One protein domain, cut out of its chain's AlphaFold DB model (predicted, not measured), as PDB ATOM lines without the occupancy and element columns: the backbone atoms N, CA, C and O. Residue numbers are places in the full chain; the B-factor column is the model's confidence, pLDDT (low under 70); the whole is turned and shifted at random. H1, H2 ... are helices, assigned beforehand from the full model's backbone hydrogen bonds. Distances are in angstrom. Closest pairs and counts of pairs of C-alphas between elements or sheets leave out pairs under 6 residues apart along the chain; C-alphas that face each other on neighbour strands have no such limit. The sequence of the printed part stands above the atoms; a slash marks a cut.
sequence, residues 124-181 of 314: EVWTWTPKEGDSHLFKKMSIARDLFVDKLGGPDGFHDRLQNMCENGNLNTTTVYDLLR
ATOM      1  N   GLU A 124      23.274  35.179   7.269       68.00
ATOM      2  CA  GLU A 124      22.453  35.709   6.191       68.00
ATOM      3  C   GLU A 124      23.305  36.460   5.165       68.00
ATOM      4  O   GLU A 124      24.204  37.239   5.504       68.00
ATOM      5  N   VAL A 125      22.967  36.277   3.886       73.25
ATOM      6  CA  VAL A 125      23.622  36.967   2.766       73.25
ATOM      7  C   VAL A 125      23.556  38.484   2.929       73.25
ATOM      8  O   VAL A 125      24.449  39.166   2.446       73.25
ATOM      9  N   TRP A 126      22.552  39.027   3.618       74.75
ATOM     10  CA  TRP A 126      22.364  40.470   3.798       74.75
ATOM     11  C   TRP A 126      23.277  41.085   4.860       74.75
ATOM     12  O   TRP A 126      23.717  42.220   4.703       74.75
ATOM     13  N   THR A 127      23.609  40.331   5.908       74.06
ATOM     14  CA  THR A 127      24.405  40.812   7.053       74.06
ATOM     15  C   THR A 127      25.879  40.424   6.957       74.06
ATOM     16  O   THR A 127      26.717  40.906   7.721       74.06
ATOM     17  N   TRP A 128      26.226  39.567   5.997       80.81
ATOM     18  CA  TRP A 128      27.592  39.111   5.787       80.81
ATOM     19  C   TRP A 128      28.531  40.224   5.290       80.81
ATOM     20  O   TRP A 128      28.179  41.013   4.410       80.81
ATOM     21  N   THR A 129      29.765  40.264   5.795       78.81
ATOM     22  CA  THR A 129      30.800  41.210   5.356       78.81
ATOM     23  C   THR A 129      32.059  40.470   4.889       78.81
ATOM     24  O   THR A 129      32.512  39.548   5.572       78.81
ATOM     25  N   PRO A 130      32.637  40.857   3.733       82.25
ATOM     26  CA  PRO A 130      33.816  40.195   3.184       82.25
ATOM     27  C   PRO A 130      35.072  40.449   4.030       82.25
ATOM     28  O   PRO A 130      35.412  41.589   4.343       82.25
ATOM     29  N   LYS A 131      35.813  39.382   4.321       80.75
ATOM     30  CA  LYS A 131      37.104  39.346   5.017       80.75
ATOM     31  C   LYS A 131      38.266  39.174   4.038       80.75
ATOM     32  O   LYS A 131      38.100  38.796   2.878       80.75
ATOM     33  N   GLU A 132      39.486  39.425   4.506       74.25
ATOM     34  CA  GLU A 132      40.691  39.395   3.668       74.25
ATOM     35  C   GLU A 132      40.955  38.015   3.034       74.25
ATOM     36  O   GLU A 132      41.306  37.952   1.856       74.25
ATOM     37  N   GLY A 133      40.656  36.923   3.745       73.69
ATOM     38  CA  GLY A 133      40.782  35.547   3.246       73.69
ATOM     39  C   GLY A 133      39.673  35.077   2.295       73.69
ATOM     40  O   GLY A 133      39.796  34.001   1.714       73.69
ATOM     41  N   ASP A 134      38.609  35.862   2.098       73.88
ATOM     42  CA  ASP A 134      37.455  35.395   1.328       73.88
ATOM     43  C   ASP A 134      37.710  35.386  -0.183       73.88
ATOM     44  O   ASP A 134      38.456  36.210  -0.738       73.88
ATOM     45  N   SER A 135      37.013  34.471  -0.861       73.81
ATOM     46  CA  SER A 135      37.030  34.318  -2.316       73.81
ATOM     47  C   SER A 135      36.751  35.641  -3.029       73.81
ATOM     48  O   SER A 135      35.818  36.378  -2.698       73.81
ATOM     49  N   HIS A 136      37.524  35.924  -4.082       71.75
ATOM     50  CA  HIS A 136      37.341  37.128  -4.894       71.75
ATOM     51  C   HIS A 136      35.924  37.234  -5.474       71.75
ATOM     52  O   HIS A 136      35.387  38.334  -5.579       71.75
ATOM     53  N   LEU A 137      35.305  36.098  -5.813       70.00
ATOM     54  CA  LEU A 137      33.930  36.050  -6.306       70.00
ATOM     55  C   LEU A 137      32.947  36.591  -5.259       70.00
ATOM     56  O   LEU A 137      32.145  37.457  -5.583       70.00
ATOM     57  N   PHE A 138      33.061  36.160  -4.002       71.31
ATOM     58  CA  PHE A 138      32.175  36.594  -2.918       71.31
ATOM     59  C   PHE A 138      32.364  38.066  -2.568       71.31
ATOM     60  O   PHE A 138      31.387  38.786  -2.398       71.31
ATOM     61  N   LYS A 139      33.610  38.550  -2.585       79.12
ATOM     62  CA  LYS A 139      33.898  39.987  -2.466       79.12
ATOM     63  C   LYS A 139      33.237  40.799  -3.584       79.12
ATOM     64  O   LYS A 139      32.822  41.932  -3.370       79.12
ATOM     65  N   LYS A 140      33.150  40.253  -4.802       79.56
ATOM     66  CA  LYS A 140      32.444  40.902  -5.921       79.56
ATOM     67  C   LYS A 140      30.928  40.800  -5.784       79.56
ATOM     68  O   LYS A 140      30.246  41.776  -6.084       79.56
ATOM     69  N   MET A 141      30.415  39.671  -5.306       75.75
ATOM     70  CA  MET A 141      28.992  39.489  -5.031       75.75
ATOM     71  C   MET A 141      28.507  40.405  -3.905       75.75
ATOM     72  O   MET A 141      27.441  40.988  -4.062       75.75
ATOM     73  N   SER A 142      29.285  40.627  -2.837       81.06
ATOM     74  CA  SER A 142      28.915  41.599  -1.796       81.06
ATOM     75  C   SER A 142      28.858  43.017  -2.341       81.06
ATOM     76  O   SER A 142      27.907  43.725  -2.058       81.06
ATOM     77  N   ILE A 143      29.807  43.415  -3.197       81.94
ATOM     78  CA  ILE A 143      29.756  44.731  -3.853       81.94
ATOM     79  C   ILE A 143      28.467  44.874  -4.672       81.94
ATOM     80  O   ILE A 143      27.816  45.914  -4.615       81.94
ATOM     81  N   ALA A 144      28.092  43.842  -5.436       79.94
ATOM     82  CA  ALA A 144      26.854  43.853  -6.208       79.94
ATOM     83  C   ALA A 144      25.614  43.903  -5.300       79.94
ATOM     84  O   ALA A 144      24.733  44.723  -5.539       79.94
ATOM     85  N   ARG A 145      25.567  43.084  -4.242       83.06
ATOM     86  CA  ARG A 145      24.510  43.096  -3.217       83.06
ATOM     87  C   ARG A 145      24.356  44.486  -2.606       83.06
ATOM     88  O   ARG A 145      23.250  45.003  -2.580       83.06
ATOM     89  N   ASP A 146      25.446  45.098  -2.159       83.62
ATOM     90  CA  ASP A 146      25.426  46.408  -1.504       83.62
ATOM     91  C   ASP A 146      24.940  47.500  -2.468       83.62
ATOM     92  O   ASP A 146      24.141  48.350  -2.087       83.62
ATOM     93  N   LEU A 147      25.339  47.429  -3.744       82.75
ATOM     94  CA  LEU A 147      24.811  48.290  -4.809       82.75
ATOM     95  C   LEU A 147      23.303  48.112  -5.004       82.75
ATOM     96  O   LEU A 147      22.584  49.090  -5.186       82.75
ATOM     97  N   PHE A 148      22.821  46.873  -4.989       80.44
ATOM     98  CA  PHE A 148      21.397  46.588  -5.091       80.44
ATOM     99  C   PHE A 148      20.625  47.106  -3.880       80.44
ATOM    100  O   PHE A 148      19.595  47.743  -4.064       80.44
ATOM    101  N   VAL A 149      21.124  46.871  -2.668       81.31
ATOM    102  CA  VAL A 149      20.522  47.347  -1.417       81.31
ATOM    103  C   VAL A 149      20.451  48.875  -1.404       81.31
ATOM    104  O   VAL A 149      19.394  49.419  -1.101       81.31
ATOM    105  N   ASP A 150      21.517  49.567  -1.817       82.75
ATOM    106  CA  ASP A 150      21.542  51.030  -1.970       82.75
ATOM    107  C   ASP A 150      20.486  51.518  -2.975       82.75
ATOM    108  O   ASP A 150      19.707  52.428  -2.690       82.75
ATOM    109  N   LYS A 151      20.404  50.879  -4.149       82.00
ATOM    110  CA  LYS A 151      19.478  51.284  -5.219       82.00
ATOM    111  C   LYS A 151      18.022  50.937  -4.957       82.00
ATOM    112  O   LYS A 151      17.140  51.618  -5.473       82.00
ATOM    113  N   LEU A 152      17.779  49.874  -4.204       80.88
ATOM    114  CA  LEU A 152      16.450  49.352  -3.919       80.88
ATOM    115  C   LEU A 152      15.969  49.708  -2.508       80.88
ATOM    116  O   LEU A 152      14.889  49.266  -2.132       80.88
ATOM    117  N   GLY A 153      16.725  50.511  -1.752       78.69
ATOM    118  CA  GLY A 153      16.302  51.052  -0.459       78.69
ATOM    119  C   GLY A 153      16.299  50.047   0.694       78.69
ATOM    120  O   GLY A 153      15.535  50.228   1.634       78.69
ATOM    121  N   GLY A 154      17.120  48.995   0.632       79.56
ATOM    122  CA  GLY A 154      17.206  47.978   1.684       79.56
ATOM    123  C   GLY A 154      17.015  46.534   1.194       79.56
ATOM    124  O   GLY A 154      16.596  46.316   0.051       79.56
ATOM    125  N   PRO A 155      17.315  45.541   2.055       76.50
ATOM    126  CA  PRO A 155      17.032  44.128   1.790       76.50
ATOM    127  C   PRO A 155      15.526  43.805   1.849       76.50
ATOM    128  O   PRO A 155      15.063  42.895   1.160       76.50
ATOM    129  N   ASP A 156      14.742  44.582   2.602       77.88
ATOM    130  CA  ASP A 156      13.312  44.339   2.814       77.88
ATOM    131  C   ASP A 156      12.505  44.579   1.535       77.88
ATOM    132  O   ASP A 156      12.488  45.686   0.990       77.88
ATOM    133  N   GLY A 157      11.835  43.545   1.024       70.62
ATOM    134  CA  GLY A 157      11.116  43.605  -0.254       70.62
ATOM    135  C   GLY A 157      12.034  43.592  -1.485       70.62
ATOM    136  O   GLY A 157      11.593  43.929  -2.585       70.62
ATOM    137  N   PHE A 158      13.311  43.212  -1.328       77.69
ATOM    138  CA  PHE A 158      14.227  43.010  -2.456       77.69
ATOM    139  C   PHE A 158      13.665  41.997  -3.458       77.69
ATOM    140  O   PHE A 158      13.687  42.258  -4.659       77.69
ATOM    141  N   HIS A 159      13.120  40.878  -2.966       75.31
ATOM    142  CA  HIS A 159      12.508  39.848  -3.807       75.31
ATOM    143  C   HIS A 159      11.339  40.393  -4.630       75.31
ATOM    144  O   HIS A 159      11.352  40.230  -5.846       75.31
ATOM    145  N   ASP A 160      10.408  41.126  -4.013       78.12
ATOM    146  CA  ASP A 160       9.258  41.714  -4.713       78.12
ATOM    147  C   ASP A 160       9.697  42.709  -5.792       78.12
ATOM    148  O   ASP A 160       9.213  42.696  -6.925       78.12
ATOM    149  N   ARG A 161      10.679  43.561  -5.476       80.56
ATOM    150  CA  ARG A 161      11.220  44.534  -6.436       80.56
ATOM    151  C   ARG A 161      11.980  43.863  -7.575       80.56
ATOM    152  O   ARG A 161      11.910  44.342  -8.703       80.56
ATOM    153  N   LEU A 162      12.680  42.762  -7.306       79.44
ATOM    154  CA  LEU A 162      13.351  41.971  -8.335       79.44
ATOM    155  C   LEU A 162      12.347  41.219  -9.212       79.44
ATOM    156  O   LEU A 162      12.522  41.164 -10.425       79.44
ATOM    157  N   GLN A 163      11.260  40.725  -8.624       80.06
ATOM    158  CA  GLN A 163      10.175  40.063  -9.339       80.06
ATOM    159  C   GLN A 163       9.429  41.027 -10.269       80.06
ATOM    160  O   GLN A 163       9.100  40.649 -11.389       80.06
ATOM    161  N   ASN A 164       9.281  42.296  -9.880       81.94
ATOM    162  CA  ASN A 164       8.770  43.353 -10.763       81.94
ATOM    163  C   ASN A 164       9.691  43.650 -11.963       81.94
ATOM    164  O   ASN A 164       9.254  44.259 -12.937       81.94
ATOM    165  N   MET A 165      10.963  43.236 -11.911       80.94
ATOM    166  CA  MET A 165      11.909  43.325 -13.031       80.94
ATOM    167  C   MET A 165      11.939  42.047 -13.886       80.94
ATOM    168  O   MET A 165      12.734  41.961 -14.827       80.94
ATOM    169  N   CYS A 166      11.100  41.056 -13.577       81.12
ATOM    170  CA  CYS A 166      10.957  39.836 -14.358       81.12
ATOM    171  C   CYS A 166       9.758  39.936 -15.309       81.12
ATOM    172  O   CYS A 166       8.639  40.223 -14.896       81.12
ATOM    173  N   GLU A 167       9.971  39.611 -16.580       76.00
ATOM    174  CA  GLU A 167       8.914  39.455 -17.580       76.00
ATOM    175  C   GLU A 167       8.772  37.962 -17.905       76.00
ATOM    176  O   GLU A 167       9.738  37.306 -18.304       76.00
ATOM    177  N   ASN A 168       7.576  37.393 -17.711       75.56
ATOM    178  CA  ASN A 168       7.291  35.964 -17.938       75.56
ATOM    179  C   ASN A 168       8.261  35.012 -17.205       75.56
ATOM    180  O   ASN A 168       8.734  34.029 -17.777       75.56
ATOM    181  N   GLY A 169       8.616  35.337 -15.958       74.12
ATOM    182  CA  GLY A 169       9.553  34.547 -15.148       74.12
ATOM    183  C   GLY A 169      11.029  34.684 -15.545       74.12
ATOM    184  O   GLY A 169      11.882  34.089 -14.896       74.12
ATOM    185  N   ASN A 170      11.354  35.484 -16.567       71.69
ATOM    186  CA  ASN A 170      12.731  35.782 -16.951       71.69
ATOM    187  C   ASN A 170      13.126  37.182 -16.481       71.69
ATOM    188  O   ASN A 170      12.422  38.156 -16.740       71.69
ATOM    189  N   LEU A 171      14.286  37.296 -15.838       76.62
ATOM    190  CA  LEU A 171      14.824  38.583 -15.408       76.62
ATOM    191  C   LEU A 171      15.142  39.466 -16.625       76.62
ATOM    192  O   LEU A 171      15.944  39.079 -17.483       76.62
ATOM    193  N   ASN A 172      14.566  40.668 -16.688       80.25
ATOM    194  CA  ASN A 172      14.896  41.636 -17.727       80.25
ATOM    195  C   ASN A 172      16.276  42.246 -17.432       80.25
ATOM    196  O   ASN A 172      16.434  43.190 -16.652       80.25
ATOM    197  N   THR A 173      17.303  41.691 -18.077       73.31
ATOM    198  CA  THR A 173      18.699  42.101 -17.883       73.31
ATOM    199  C   THR A 173      18.944  43.572 -18.207       73.31
ATOM    200  O   THR A 173      19.849  44.169 -17.633       73.31
ATOM    201  N   THR A 174      18.151  44.172 -19.101       69.88
ATOM    202  CA  THR A 174      18.276  45.588 -19.474       69.88
ATOM    203  C   THR A 174      17.831  46.485 -18.327       69.88
ATOM    204  O   THR A 174      18.571  47.387 -17.940       69.88
ATOM    205  N   THR A 175      16.674  46.191 -17.730       78.38
ATOM    206  CA  THR A 175      16.134  46.928 -16.578       78.38
ATOM    207  C   THR A 175      17.095  46.874 -15.394       78.38
ATOM    208  O   THR A 175      17.433  47.903 -14.809       78.38
ATOM    209  N   VAL A 176      17.621  45.682 -15.101       79.81
ATOM    210  CA  VAL A 176      18.615  45.483 -14.037       79.81
ATOM    211  C   VAL A 176      19.915  46.231 -14.341       79.81
ATOM    212  O   VAL A 176      20.487  46.878 -13.462       79.81
ATOM    213  N   TYR A 177      20.385  46.185 -15.589       73.56
ATOM    214  CA  TYR A 177      21.590  46.899 -15.997       73.56
ATOM    215  C   TYR A 177      21.432  48.418 -15.876       73.56
ATOM    216  O   TYR A 177      22.334  49.081 -15.365       73.56
ATOM    217  N   ASP A 178      20.306  48.983 -16.311       74.56
ATOM    218  CA  ASP A 178      20.055  50.423 -16.208       74.56
ATOM    219  C   ASP A 178      19.867  50.889 -14.758       74.56
ATOM    220  O   ASP A 178      20.313  51.990 -14.428       74.56
ATOM    221  N   LEU A 179      19.305  50.047 -13.881       79.56
ATOM    222  CA  LEU A 179      19.235  50.298 -12.438       79.56
ATOM    223  C   LEU A 179      20.634  50.365 -11.803       79.56
ATOM    224  O   LEU A 179      20.944  51.280 -11.035       79.56
ATOM    225  N   LEU A 180      21.487  49.390 -12.128       74.06
ATOM    226  CA  LEU A 180      22.824  49.273 -11.549       74.06
ATOM    227  C   LEU A 180      23.822  50.267 -12.141       74.06
ATOM    228  O   LEU A 180      24.765  50.686 -11.460       74.06
ATOM    229  N   ARG A 181      23.679  50.642 -13.418       69.88
ATOM    230  CA  ARG A 181      24.685  51.486 -14.060       69.88
ATOM    231  C   ARG A 181      24.633  52.894 -13.482       69.88
ATOM    232  O   ARG A 181      23.684  53.657 -13.641       69.88
TER     233      ARG A 181
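Overview. This is residues 124 to 181 of the 314 residues of the protein "Reverse transcriptase domain-containing protein" of Cuscuta campestris (UniProt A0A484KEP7). One long helix, H1, is the main piece, and two short helices, H2 and H3, stand near its last residues, each about perpendicular to it, with a gap between the two. At the other end of H1, residues 124 to 135 make a long loop with no named element, and residues 132 to 137 stick out there. The printed part has 58 residues with three named helices in the order H1, H2, H3 and no named strand; the class is all helix. It is only just loose, close to compact, with a radius of gyration of the C-alphas of 12.7 A, and its outline is elongated, 39 by 21 by 20 A.

Arrangement. Begin with H1, residues 136 to 152, the longest helix. Look at its residues 147 to 151, which alone touch H3, residues 173 to 180; the closest C-alphas of the two helices are those of Leu 147 and Leu 180, 7.1 A apart. The lines of H1 and H3 stand about perpendicular, at 80 degrees. Next find H2, residues 158 to 163, which H1 touches with residues 149 to 152 alone. H1 and H2 only just touch, with 3 pairs of C-alphas within 8 A, and they touch only at the corner by their link. Their closest C-alphas are those of Leu 152 and Phe 158, 6.9 A apart, and their lines are about perpendicular, at 83 degrees. H2 and H3 are apart. Between them, residues 166 to 167 make a short antiparallel pairing with residues 170 to 171. In H1, H2 and H3 every O i to N i+4 pair is within hydrogen-bond range.

Along the chain. Find C-alpha 136 at (37.341, 37.128, -4.894); from there H1 runs 24.2 A to C-alpha 152 at (16.450, 49.352, -3.919). H2 begins at Phe 158, with its C-alpha at (14.227, 43.010, -2.456), and its six residues reach Gln 163 after 8.5 A. H3 begins at Thr 173 and measures 10.4 A to C-alpha 180 at (22.824, 49.273, -11.549).

Size, cuts and confidence. The two C-alphas farthest apart are those of Glu 132 and Asn 168, at 39.9 A. The printed part runs from residue 124 to residue 181 and has no cut. The link from H1 to H2, 5 residues, is tight, and the link from H2 to H3, 9 residues, is short. The mean pLDDT of the printed part is 77.3, and residues 124, 174 and 181 are under 70.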